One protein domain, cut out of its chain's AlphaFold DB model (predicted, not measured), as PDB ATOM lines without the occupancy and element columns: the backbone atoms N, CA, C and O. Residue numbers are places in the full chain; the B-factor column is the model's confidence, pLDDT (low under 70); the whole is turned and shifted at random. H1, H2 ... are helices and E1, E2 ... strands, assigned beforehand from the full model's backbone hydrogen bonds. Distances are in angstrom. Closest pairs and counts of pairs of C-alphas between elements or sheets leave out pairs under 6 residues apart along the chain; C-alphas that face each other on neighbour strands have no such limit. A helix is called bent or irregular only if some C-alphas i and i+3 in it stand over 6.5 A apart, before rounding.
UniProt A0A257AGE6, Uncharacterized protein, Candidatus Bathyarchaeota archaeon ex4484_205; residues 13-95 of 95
ATOM      1  N   ASP A  13     109.811 -13.373  52.677       86.81
ATOM      2  CA  ASP A  13     109.599 -13.228  54.111       86.81
ATOM      3  C   ASP A  13     108.618 -12.074  54.378       86.81
ATOM      4  O   ASP A  13     108.596 -11.065  53.665       86.81
ATOM      5  N   ILE A  14     107.756 -12.249  55.383       89.00
ATOM      6  CA  ILE A  14     106.731 -11.270  55.758       89.00
ATOM      7  C   ILE A  14     107.115 -10.627  57.090       89.00
ATOM      8  O   ILE A  14     106.934 -11.225  58.151       89.00
ATOM      9  N   ASP A  15     107.559  -9.374  57.028       91.75
ATOM     10  CA  ASP A  15     107.824  -8.556  58.211       91.75
ATOM     11  C   ASP A  15     106.545  -7.867  58.704       91.75
ATOM     12  O   ASP A  15     105.947  -7.032  58.014       91.75
ATOM     13  N   ARG A  16     106.135  -8.173  59.937       92.25
ATOM     14  CA  ARG A  16     104.939  -7.593  60.566       92.25
ATOM     15  C   ARG A  16     105.306  -6.333  61.346       92.25
ATOM     16  O   ARG A  16     106.126  -6.359  62.260       92.25
ATOM     17  N   LYS A  17     104.695  -5.198  60.998       93.19
ATOM     18  CA  LYS A  17     104.853  -3.943  61.756       93.19
ATOM     19  C   LYS A  17     104.004  -3.972  63.027       93.19
ATOM     20  O   LYS A  17     102.959  -4.609  63.077       93.19
ATOM     21  N   GLN A  18     104.383  -3.182  64.029       93.88
ATOM     22  CA  GLN A  18     103.616  -3.094  65.275       93.88
ATOM     23  C   GLN A  18     102.171  -2.602  65.063       93.88
ATOM     24  O   GLN A  18     101.270  -3.008  65.790       93.88
ATOM     25  N   SER A  19     101.932  -1.746  64.061       90.44
ATOM     26  CA  SER A  19     100.578  -1.340  63.660       90.44
ATOM     27  C   SER A  19      99.737  -2.531  63.207       90.44
ATOM     28  O   SER A  19      98.621  -2.690  63.689       90.44
ATOM     29  N   PHE A  20     100.305  -3.409  62.375       95.81
ATOM     30  CA  PHE A  20      99.654  -4.646  61.952       95.81
ATOM     31  C   PHE A  20      99.296  -5.519  63.155       95.81
ATOM     32  O   PHE A  20      98.155  -5.939  63.266       95.81
ATOM     33  N   GLU A  21     100.226  -5.743  64.087       95.75
ATOM     34  CA  GLU A  21      99.968  -6.591  65.260       95.75
ATOM     35  C   GLU A  21      98.829  -6.059  66.142       95.75
ATOM     36  O   GLU A  21      98.010  -6.830  66.645       95.75
ATOM     37  N   ARG A  22      98.742  -4.733  66.319       95.50
ATOM     38  CA  ARG A  22      97.643  -4.109  67.074       95.50
ATOM     39  C   ARG A  22      96.292  -4.332  66.401       95.50
ATOM     40  O   ARG A  22      95.339  -4.700  67.088       95.50
ATOM     41  N   ASP A  23      96.221  -4.134  65.089       92.38
ATOM     42  CA  ASP A  23      94.982  -4.308  64.329       92.38
ATOM     43  C   ASP A  23      94.600  -5.788  64.253       92.38
ATOM     44  O   ASP A  23      93.463  -6.156  64.547       92.38
ATOM     45  N   PHE A  24      95.574  -6.655  63.970       95.19
ATOM     46  CA  PHE A  24      95.398  -8.099  63.864       95.19
ATOM     47  C   PHE A  24      94.843  -8.700  65.153       95.19
ATOM     48  O   PHE A  24      93.905  -9.493  65.100       95.19
ATOM     49  N   LYS A  25      95.341  -8.284  66.325       96.31
ATOM     50  CA  LYS A  25      94.833  -8.755  67.626       96.31
ATOM     51  C   LYS A  25      93.340  -8.486  67.823       96.31
ATOM     52  O   LYS A  25      92.675  -9.318  68.443       96.31
ATOM     53  N   ARG A  26      92.815  -7.389  67.270       95.81
ATOM     54  CA  ARG A  26      91.406  -6.969  67.392       95.81
ATOM     55  C   ARG A  26      90.472  -7.656  66.393       95.81
ATOM     56  O   ARG A  26      89.260  -7.533  66.523       95.81
ATOM     57  N   LEU A  27      91.012  -8.374  65.409       94.19
ATOM     58  CA  LEU A  27      90.198  -9.065  64.412       94.19
ATOM     59  C   LEU A  27      89.461 -10.279  65.013       94.19
ATOM     60  O   LEU A  27      90.030 -10.986  65.859       94.19
ATOM     61  N   PRO A  28      88.244 -10.585  64.522       95.69
ATOM     62  CA  PRO A  28      87.570 -11.853  64.795       95.69
ATOM     63  C   PRO A  28      88.437 -13.054  64.396       95.69
ATOM     64  O   PRO A  28      89.250 -12.965  63.467       95.69
ATOM     65  N   SER A  29      88.263 -14.192  65.068       96.00
ATOM     66  CA  SER A  29      89.059 -15.408  64.838       96.00
ATOM     67  C   SER A  29      89.018 -15.892  63.391       96.00
ATOM     68  O   SER A  29      90.035 -16.323  62.845       96.00
ATOM     69  N   GLU A  30      87.866 -15.780  62.742       94.56
ATOM     70  CA  GLU A  30      87.655 -16.195  61.356       94.56
ATOM     71  C   GLU A  30      88.450 -15.291  60.413       94.56
ATOM     72  O   GLU A  30      89.110 -15.770  59.493       94.56
ATOM     73  N   VAL A  31      88.456 -13.984  60.683       94.94
ATOM     74  CA  VAL A  31      89.197 -13.006  59.879       94.94
ATOM     75  C   VAL A  31      90.703 -13.190  60.068       94.94
ATOM     76  O   VAL A  31      91.436 -13.158  59.082       94.94
ATOM     77  N   LYS A  32      91.176 -13.468  61.292       96.56
ATOM     78  CA  LYS A  32      92.592 -13.790  61.554       96.56
ATOM     79  C   LYS A  32      93.074 -14.967  60.705       96.56
ATOM     80  O   LYS A  32      94.123 -14.872  60.071       96.56
ATOM     81  N   LYS A  33      92.287 -16.049  60.642       96.81
ATOM     82  CA  LYS A  33      92.597 -17.228  59.815       96.81
ATOM     83  C   LYS A  33      92.703 -16.867  58.332       96.81
ATOM     84  O   LYS A  33      93.634 -17.305  57.662       96.81
ATOM     85  N   GLU A  34      91.778 -16.058  57.821       96.25
ATOM     86  CA  GLU A  34      91.796 -15.622  56.418       96.25
ATOM     87  C   GLU A  34      92.960 -14.671  56.103       96.25
ATOM     88  O   GLU A  34      93.556 -14.759  55.026       96.25
ATOM     89  N   VAL A  35      93.341 -13.809  57.049       96.19
ATOM     90  CA  VAL A  35      94.530 -12.955  56.929       96.19
ATOM     91  C   VAL A  35      95.795 -13.805  56.842       96.19
ATOM     92  O   VAL A  35      96.564 -13.618  55.904       96.19
ATOM     93  N   GLU A  36      95.992 -14.779  57.732       96.25
ATOM     94  CA  GLU A  36      97.176 -15.657  57.704       96.25
ATOM     95  C   GLU A  36      97.271 -16.465  56.401       96.25
ATOM     96  O   GLU A  36      98.332 -16.526  55.770       96.25
ATOM     97  N   LYS A  37      96.144 -17.018  55.923       96.25
ATOM     98  CA  LYS A  37      96.087 -17.666  54.601       96.25
ATOM     99  C   LYS A  37      96.510 -16.700  53.498       96.25
ATOM    100  O   LYS A  37      97.334 -17.057  52.658       96.25
ATOM    101  N   SER A  38      95.978 -15.481  53.521       94.81
ATOM    102  CA  SER A  38      96.264 -14.460  52.514       94.81
ATOM    103  C   SER A  38      97.722 -14.006  52.548       94.81
ATOM    104  O   SER A  38      98.308 -13.836  51.484       94.81
ATOM    105  N   LEU A  39      98.354 -13.893  53.722       94.88
ATOM    106  CA  LEU A  39      99.786 -13.584  53.836       94.88
ATOM    107  C   LEU A  39     100.663 -14.650  53.158       94.88
ATOM    108  O   LEU A  39     101.648 -14.303  52.511       94.88
ATOM    109  N   ASN A  40     100.284 -15.931  53.224       93.12
ATOM    110  CA  ASN A  40     100.980 -17.009  52.505       93.12
ATOM    111  C   ASN A  40     100.737 -16.985  50.983       93.12
ATOM    112  O   ASN A  40     101.534 -17.538  50.226       93.12
ATOM    113  N   VAL A  41      99.639 -16.386  50.514       92.94
ATOM    114  CA  VAL A  41      99.437 -16.137  49.076       92.94
ATOM    115  C   VAL A  41     100.276 -14.932  48.645       92.94
ATOM    116  O   VAL A  41     101.041 -15.042  47.691       92.94
ATOM    117  N   ILE A  42     100.214 -13.827  49.398       92.88
ATOM    118  CA  ILE A  42     100.998 -12.602  49.162       92.88
ATOM    119  C   ILE A  42     102.495 -12.907  49.141       92.88
ATOM    120  O   ILE A  42     103.198 -12.388  48.283       92.88
ATOM    121  N   SER A  43     102.999 -13.778  50.018       91.50
ATOM    122  CA  SER A  43     104.423 -14.127  50.030       91.50
ATOM    123  C   SER A  43     104.900 -14.850  48.769       91.50
ATOM    124  O   SER A  43     106.093 -14.831  48.484       91.50
ATOM    125  N   LYS A  44     104.010 -15.495  48.010       90.75
ATOM    126  CA  LYS A  44     104.370 -16.210  46.776       90.75
ATOM    127  C   LYS A  44     104.400 -15.299  45.555       90.75
ATOM    128  O   LYS A  44     105.196 -15.534  44.655       90.75
ATOM    129  N   ASP A  45     103.526 -14.298  45.518       90.06
ATOM    130  CA  ASP A  45     103.449 -13.332  44.425       90.06
ATOM    131  C   ASP A  45     102.952 -11.974  44.945       90.06
ATOM    132  O   ASP A  45     101.778 -11.624  44.800       90.06
ATOM    133  N   PRO A  46     103.829 -11.184  45.586       90.06
ATOM    134  CA  PRO A  46     103.409  -9.957  46.254       90.06
ATOM    135  C   PRO A  46     103.033  -8.839  45.273       90.06
ATOM    136  O   PRO A  46     102.332  -7.903  45.665       90.06
ATOM    137  N   TYR A  47     103.475  -8.911  44.014       90.19
ATOM    138  CA  TYR A  47     103.219  -7.878  43.009       90.19
ATOM    139  C   TYR A  47     102.019  -8.201  42.113       90.19
ATOM    140  O   TYR A  47     101.313  -7.261  41.739       90.19
ATOM    141  N   GLY A  48     101.784  -9.476  41.783       90.56
ATOM    142  CA  GLY A  48     100.764  -9.895  40.820       90.56
ATOM    143  C   GLY A  48      99.365 -10.089  41.406       90.56
ATOM    144  O   GLY A  48      98.386  -9.742  40.747       90.56
ATOM    145  N   ILE A  49      99.233 -10.555  42.653       91.19
ATOM    146  CA  ILE A  49      97.901 -10.788  43.253       91.19
ATOM    147  C   ILE A  49      97.264  -9.531  43.864       91.19
ATOM    148  O   ILE A  49      96.071  -9.511  44.172       91.19
ATOM    149  N   GLY A  50      98.070  -8.503  44.125       90.25
ATOM    150  CA  GLY A  50      97.639  -7.267  44.768       90.25
ATOM    151  C   GLY A  50      97.394  -6.139  43.775       90.25
ATOM    152  O   GLY A  50      97.866  -6.148  42.643       90.25
ATOM    153  N   GLN A  51      96.700  -5.098  44.228       94.25
ATOM    154  CA  GLN A  51      96.505  -3.879  43.444       94.25
ATOM    155  C   GLN A  51      97.373  -2.748  43.986       94.25
ATOM    156  O   GLN A  51      97.281  -2.395  45.163       94.25
ATOM    157  N   ARG A  52      98.168  -2.125  43.114       95.88
ATOM    158  CA  ARG A  52      98.983  -0.957  43.466       95.88
ATOM    159  C   ARG A  52      98.093   0.241  43.820       95.88
ATOM    160  O   ARG A  52      97.197   0.614  43.062       95.88
ATOM    161  N   LEU A  53      98.362   0.867  44.961       94.00
ATOM    162  CA  LEU A  53      97.705   2.099  45.393       94.00
ATOM    163  C   LEU A  53      98.277   3.324  44.658       94.00
ATOM    164  O   LEU A  53      99.435   3.347  44.233       94.00
ATOM    165  N   LYS A  54      97.437   4.353  44.500       93.88
ATOM    166  CA  LYS A  54      97.748   5.620  43.816       93.88
ATOM    167  C   LYS A  54      97.721   6.798  44.808       93.88
ATOM    168  O   LYS A  54      97.326   6.641  45.962       93.88
ATOM    169  N   GLY A  55      98.130   7.984  44.354       94.00
ATOM    170  CA  GLY A  55      98.090   9.216  45.152       94.00
ATOM    171  C   GLY A  55      99.051   9.188  46.345       94.00
ATOM    172  O   GLY A  55     100.186   8.730  46.215       94.00
ATOM    173  N   LYS A  56      98.589   9.648  47.516       92.62
ATOM    174  CA  LYS A  56      99.395   9.733  48.752       92.62
ATOM    175  C   LYS A  56      99.909   8.375  49.260       92.62
ATOM    176  O   LYS A  56     100.868   8.343  50.017       92.62
ATOM    177  N   LEU A  57      99.301   7.265  48.831       91.00
ATOM    178  CA  LEU A  57      99.684   5.896  49.210       91.00
ATOM    179  C   LEU A  57     100.460   5.166  48.101       91.00
ATOM    180  O   LEU A  57     100.546   3.936  48.094       91.00
ATOM    181  N   ARG A  58     100.999   5.901  47.121       91.06
ATOM    182  CA  ARG A  58     101.792   5.321  46.032       91.06
ATOM    183  C   ARG A  58     102.980   4.533  46.591       91.06
ATOM    184  O   ARG A  58     103.729   5.034  47.419       91.06
ATOM    185  N   GLY A  59     103.172   3.320  46.073       88.75
ATOM    186  CA  GLY A  59     104.217   2.396  46.534       88.75
ATOM    187  C   GLY A  59     103.706   1.332  47.507       88.75
ATOM    188  O   GLY A  59     104.420   0.377  47.777       88.75
ATOM    189  N   LEU A  60     102.463   1.445  47.973       94.00
ATOM    190  CA  LEU A  60     101.777   0.380  48.696       94.00
ATOM    191  C   LEU A  60     100.869  -0.424  47.762       94.00
ATOM    192  O   LEU A  60     100.397   0.071  46.734       94.00
ATOM    193  N   TRP A  61     100.623  -1.670  48.140       96.25
ATOM    194  CA  TRP A  61      99.685  -2.580  47.498       96.25
ATOM    195  C   TRP A  61      98.539  -2.886  48.454       96.25
ATOM    196  O   TRP A  61      98.701  -2.832  49.673       96.25
ATOM    197  N   LYS A  62      97.371  -3.200  47.892       95.31
ATOM    198  CA  LYS A  62      96.216  -3.701  48.638       95.31
ATOM    199  C   LYS A  62      95.822  -5.095  48.158       95.31
ATOM    200  O   LYS A  62      95.810  -5.353  46.955       95.31
ATOM    201  N   TYR A  63      95.414  -5.944  49.091       95.88
ATOM    202  CA  TYR A  63      94.787  -7.239  48.828       95.88
ATOM    203  C   TYR A  63      93.452  -7.318  49.579       95.88
ATOM    204  O   TYR A  63      93.392  -6.973  50.761       95.88
ATOM    205  N   ARG A  64      92.365  -7.701  48.896       93.81
ATOM    206  CA  ARG A  64      91.007  -7.719  49.471       93.81
ATOM    207  C   ARG A  64      90.668  -9.107  50.018       93.81
ATOM    208  O   ARG A  64      90.835 -10.097  49.319       93.81
ATOM    209  N   ILE A  65      90.120  -9.151  51.232       93.06
ATOM    210  CA  ILE A  65      89.634 -10.363  51.906       93.06
ATOM    211  C   ILE A  65      88.214 -10.087  52.393       93.06
ATOM    212  O   ILE A  65      88.033  -9.473  53.443       93.06
ATOM    213  N   LYS A  66      87.197 -10.518  51.638       88.69
ATOM    214  CA  LYS A  66      85.788 -10.174  51.913       88.69
ATOM    215  C   LYS A  66      85.635  -8.656  52.083       88.69
ATOM    216  O   LYS A  66      85.851  -7.936  51.112       88.69
ATOM    217  N   ASP A  67      85.344  -8.163  53.282       91.25
ATOM    218  CA  ASP A  67      85.186  -6.732  53.580       91.25
ATOM    219  C   ASP A  67      86.470  -6.051  54.075       91.25
ATOM    220  O   ASP A  67      86.555  -4.823  54.150       91.25
ATOM    221  N   TRP A  68      87.516  -6.836  54.326       93.62
ATOM    222  CA  TRP A  68      88.802  -6.390  54.845       93.62
ATOM    223  C   TRP A  68      89.816  -6.158  53.723       93.62
ATOM    224  O   TRP A  68      89.708  -6.692  52.613       93.62
ATOM    225  N   ARG A  69      90.832  -5.337  54.001       93.25
ATOM    226  CA  ARG A  69      91.940  -5.061  53.079       93.25
ATOM    227  C   ARG A  69      93.263  -5.141  53.827       93.25
ATOM    228  O   ARG A  69      93.432  -4.460  54.832       93.25
ATOM    229  N   ILE A  70      94.202  -5.923  53.305       95.56
ATOM    230  CA  ILE A  70      95.599  -5.899  53.741       95.56
ATOM    231  C   ILE A  70      96.321  -4.860  52.890       95.56
ATOM    232  O   ILE A  70      96.308  -4.965  51.663       95.56
ATOM    233  N   ILE A  71      96.943  -3.873  53.530       95.44
ATOM    234  CA  ILE A  71      97.826  -2.907  52.871       95.44
ATOM    235  C   ILE A  71      99.264  -3.291  53.203       95.44
ATOM    236  O   ILE A  71      99.601  -3.458  54.373       95.44
ATOM    237  N   TYR A  72     100.107  -3.439  52.186       94.81
ATOM    238  CA  TYR A  72     101.478  -3.909  52.361       94.81
ATOM    239  C   TYR A  72     102.444  -3.219  51.397       94.81
ATOM    240  O   TYR A  72     102.044  -2.642  50.384       94.81
ATOM    241  N   TYR A  73     103.731  -3.270  51.733       92.50
ATOM    242  CA  TYR A  73     104.815  -2.762  50.900       92.50
ATOM    243  C   TYR A  73     105.629  -3.950  50.371       92.50
ATOM    244  O   TYR A  73     106.381  -4.545  51.146       92.50
ATOM    245  N   PRO A  74     105.481  -4.344  49.096       89.88
ATOM    246  CA  PRO A  74     106.271  -5.433  48.547       89.88
ATOM    247  C   PRO A  74     107.737  -4.998  48.391       89.88
ATOM    248  O   PRO A  74     108.034  -3.878  47.971       89.88
ATOM    249  N   ARG A  75     108.669  -5.886  48.746       83.94
ATOM    250  CA  ARG A  75     110.118  -5.723  48.538       83.94
ATOM    251  C   ARG A  75     110.580  -6.823  47.576       83.94
ATOM    252  O   ARG A  75     109.977  -7.894  47.580       83.94
ATOM    253  N   PRO A  76     111.588  -6.597  46.720       76.81
ATOM    254  CA  PRO A  76     112.147  -7.661  45.890       76.81
ATOM    255  C   PRO A  76     112.692  -8.795  46.761       76.81
ATOM    256  O   PRO A  76     113.496  -8.562  47.662       76.81
ATOM    257  N   CYS A  77     112.262 -10.020  46.480       69.31
ATOM    258  CA  CYS A  77     112.620 -11.211  47.247       69.31
ATOM    259  C   CYS A  77     113.851 -11.845  46.594       69.31
ATOM    260  O   CYS A  77     113.745 -12.882  45.961       69.31
ATOM    261  N   HIS A  78     114.973 -11.121  46.673       59.09
ATOM    262  CA  HIS A  78     116.327 -11.454  46.208       59.09
ATOM    263  C   HIS A  78     116.474 -12.024  44.777       59.09
ATOM    264  O   HIS A  78     116.072 -13.141  44.466       59.09
ATOM    265  N   VAL A  79     117.163 -11.273  43.917       54.94
ATOM    266  CA  VAL A  79     117.613 -11.726  42.593       54.94
ATOM    267  C   VAL A  79     119.047 -11.244  42.399       54.94
ATOM    268  O   VAL A  79     119.292 -10.040  42.460       54.94
ATOM    269  N   GLU A  80     119.976 -12.164  42.144       43.84
ATOM    270  CA  GLU A  80     121.365 -11.848  41.811       43.84
ATOM    271  C   GLU A  80     121.685 -12.339  40.394       43.84
ATOM    272  O   GLU A  80     121.585 -13.525  40.081       43.84
ATOM    273  N   VAL A  81     122.033 -11.398  39.515       60.88
ATOM    274  CA  VAL A  81     122.389 -11.657  38.117       60.88
ATOM    275  C   VAL A  81     123.867 -11.344  37.948       60.88
ATOM    276  O   VAL A  81     124.283 -10.198  38.079       60.88
ATOM    277  N   VAL A  82     124.655 -12.374  37.652       55.41
ATOM    278  CA  VAL A  82     126.125 -12.321  37.702       55.41
ATOM    279  C   VAL A  82     126.747 -11.783  36.400       55.41
ATOM    280  O   VAL A  82     127.858 -11.261  36.408       55.41
ATOM    281  N   LEU A  83     126.062 -11.905  35.257       50.97
ATOM    282  CA  LEU A  83     126.636 -11.644  33.929       50.97
ATOM    283  C   LEU A  83     125.547 -11.565  32.850       50.97
ATOM    284  O   LEU A  83     124.616 -12.367  32.855       50.97
ATOM    285  N   ILE A  84     125.729 -10.691  31.851       61.59
ATOM    286  CA  ILE A  84     124.984 -10.733  30.582       61.59
ATOM    287  C   ILE A  84     125.937 -10.566  29.383       61.59
ATOM    288  O   ILE A  84     126.694  -9.595  29.317       61.59
ATOM    289  N   LYS A  85     125.954 -11.533  28.444       67.44
ATOM    290  CA  LYS A  85     126.811 -11.513  27.235       67.44
ATOM    291  C   LYS A  85     126.141 -12.147  26.004       67.44
ATOM    292  O   LYS A  85     125.322 -13.052  26.159       67.44
ATOM    293  N   PRO A  86     126.535 -11.741  24.778       70.56
ATOM    294  CA  PRO A  86     126.111 -12.396  23.539       70.56
ATOM    295  C   PRO A  86     126.671 -13.823  23.421       70.56
ATOM    296  O   PRO A  86     127.836 -14.066  23.741       70.56
ATOM    297  N   ARG A  87     125.885 -14.756  22.861       55.97
ATOM    298  CA  ARG A  87     126.224 -16.196  22.750       55.97
ATOM    299  C   ARG A  87     127.574 -16.487  22.067       55.97
ATOM    300  O   ARG A  87     128.208 -17.481  22.393       55.97
ATOM    301  N   LYS A  88     128.038 -15.625  21.151       64.25
ATOM    302  CA  LYS A  88     129.300 -15.810  20.401       64.25
ATOM    303  C   LYS A  88     130.577 -15.359  21.144       64.25
ATOM    304  O   LYS A  88     131.661 -15.597  20.634       64.25
ATOM    305  N   GLY A  89     130.483 -14.729  22.322       58.12
ATOM    306  CA  GLY A  89     131.636 -14.160  23.051       58.12
ATOM    307  C   GLY A  89     132.065 -14.909  24.320       58.12
ATOM    308  O   GLY A  89     132.849 -14.376  25.101       58.12
ATOM    309  N   MET A  90     131.530 -16.108  24.566       53.09
ATOM    310  CA  MET A  90     131.643 -16.788  25.866       53.09
ATOM    311  C   MET A  90     132.994 -17.492  26.106       53.09
ATOM    312  O   MET A  90     133.326 -17.788  27.247       53.09
ATOM    313  N   SER A  91     133.809 -17.727  25.070       52.25
ATOM    314  CA  SER A  91     135.040 -18.534  25.169       52.25
ATOM    315  C   SER A  91     136.257 -17.825  25.782       52.25
ATOM    316  O   SER A  91     137.273 -18.471  26.017       52.25
ATOM    317  N   ARG A  92     136.198 -16.512  26.048       53.19
ATOM    318  CA  ARG A  92     137.386 -15.702  26.397       53.19
ATOM    319  C   ARG A  92     137.594 -15.415  27.890       53.19
ATOM    320  O   ARG A  92     138.527 -14.693  28.216       53.19
ATOM    321  N   PHE A  93     136.754 -15.952  28.777       51.09
ATOM    322  CA  PHE A  93     136.705 -15.557  30.198       51.09
ATOM    323  C   PHE A  93     137.216 -16.613  31.205       51.09
ATOM    324  O   PHE A  93     137.000 -16.451  32.398       51.09
ATOM    325  N   TYR A  94     137.921 -17.660  30.757       45.25
ATOM    326  CA  TYR A  94     138.657 -18.593  31.635       45.25
ATOM    327  C   TYR A  94     140.175 -18.325  31.590       45.25
ATOM    328  O   TYR A  94     140.951 -19.208  31.223       45.25
ATOM    329  N   LYS A  95     140.604 -17.097  31.891       42.53
ATOM    330  CA  LYS A  95     142.005 -16.784  32.209       42.53
ATOM    331  C   LYS A  95     142.061 -15.990  33.498       42.53
ATOM    332  O   LYS A  95     141.228 -15.066  33.620       42.53
TER     333      LYS A  95
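Overview. This is residues 13 to 95 of the 95 residues of an uncharacterized protein of Candidatus Bathyarchaeota archaeon ex4484_205 (UniProt A0A257AGE6). A small body is built of the two-stranded hairpin E1 and E2 with the longest helix, H2, packed over one face and H1 near H2, and from this body a long tail, residues 78 to 95, sticks out with the irregular H3 near its end. The link before E1 folds back, and its residues 51 to 52 pair with residues 61 to 62 of E1. The printed part has 83 residues, with three named helices and two named strands in the order H1, H2, E1, E2, H3; the sheet, E1 - E2, is antiparallel. The class is mixed, helices and strands, with 39 residues in named elements, under half of the printed part. The whole is extended, with a radius of gyration of the C-alphas of 19.5 A and spans of 63 by 28 by 22 A, the tail making the length.

Along the chain. Strand E1 is residues 61 to 65, 13.5 A from first to last C-alpha, beginning at (99.685, -2.580, 47.498). Strand E2, residues 68 to 72, is 13.2 A long. Helix H2, residues 29 to 42, is 19.9 A long. Helix H1, residues 18 to 26, is 13.0 A long, and C-alpha 18 is at (103.616, -3.094, 65.275). Helix H3, residues 87 to 92, ends with C-alpha 92 at (137.386, -15.702, 26.397).

Arrangement. E1 and E2 form a hairpin of antiparallel neighbours, with 155 degrees between their directions. N 63 and O 70 are 2.9 A apart and N 68 and O 65 are 2.8 A apart, within hydrogen-bond range. The closest C-alphas of H2 and E1, those of Glu 34 and Ile 65, are 7.3 A apart. Those of H2 and E2, Val 35 and Ile 70, are 7.8 A apart. H1 and H2 are close but not clearly touching, with the C-alphas of Phe 24 and Lys 32 6.8 A apart, and run opposite ways at a steep tilt of 39 degrees. H1 is apart from E1 and E2. H3 is irregular: C-alphas 88 and 91 are 7.9 A apart. In H2 every O i to N i+4 pair is within hydrogen-bond range; in H1 4 of 5 are, and in H3 0 of 2, with 0 of 3 O i to N i+3 pairs.

Size, cuts and confidence. The two C-alphas farthest apart, those of Pro 28 and Lys 95, are 63.6 A apart. Without residues 78 to 95, which stand free, the body of 65 residues spans 30 by 26 by 23 A. The links H2 to E1, 18 residues, and E2 to H3, 14 residues, are long; H1 to H2 and E1 to E2 are tight. The printed part has no cut. Its mean pLDDT is 84.6, and residues 77 to 85 and 87 to 95 are under 70.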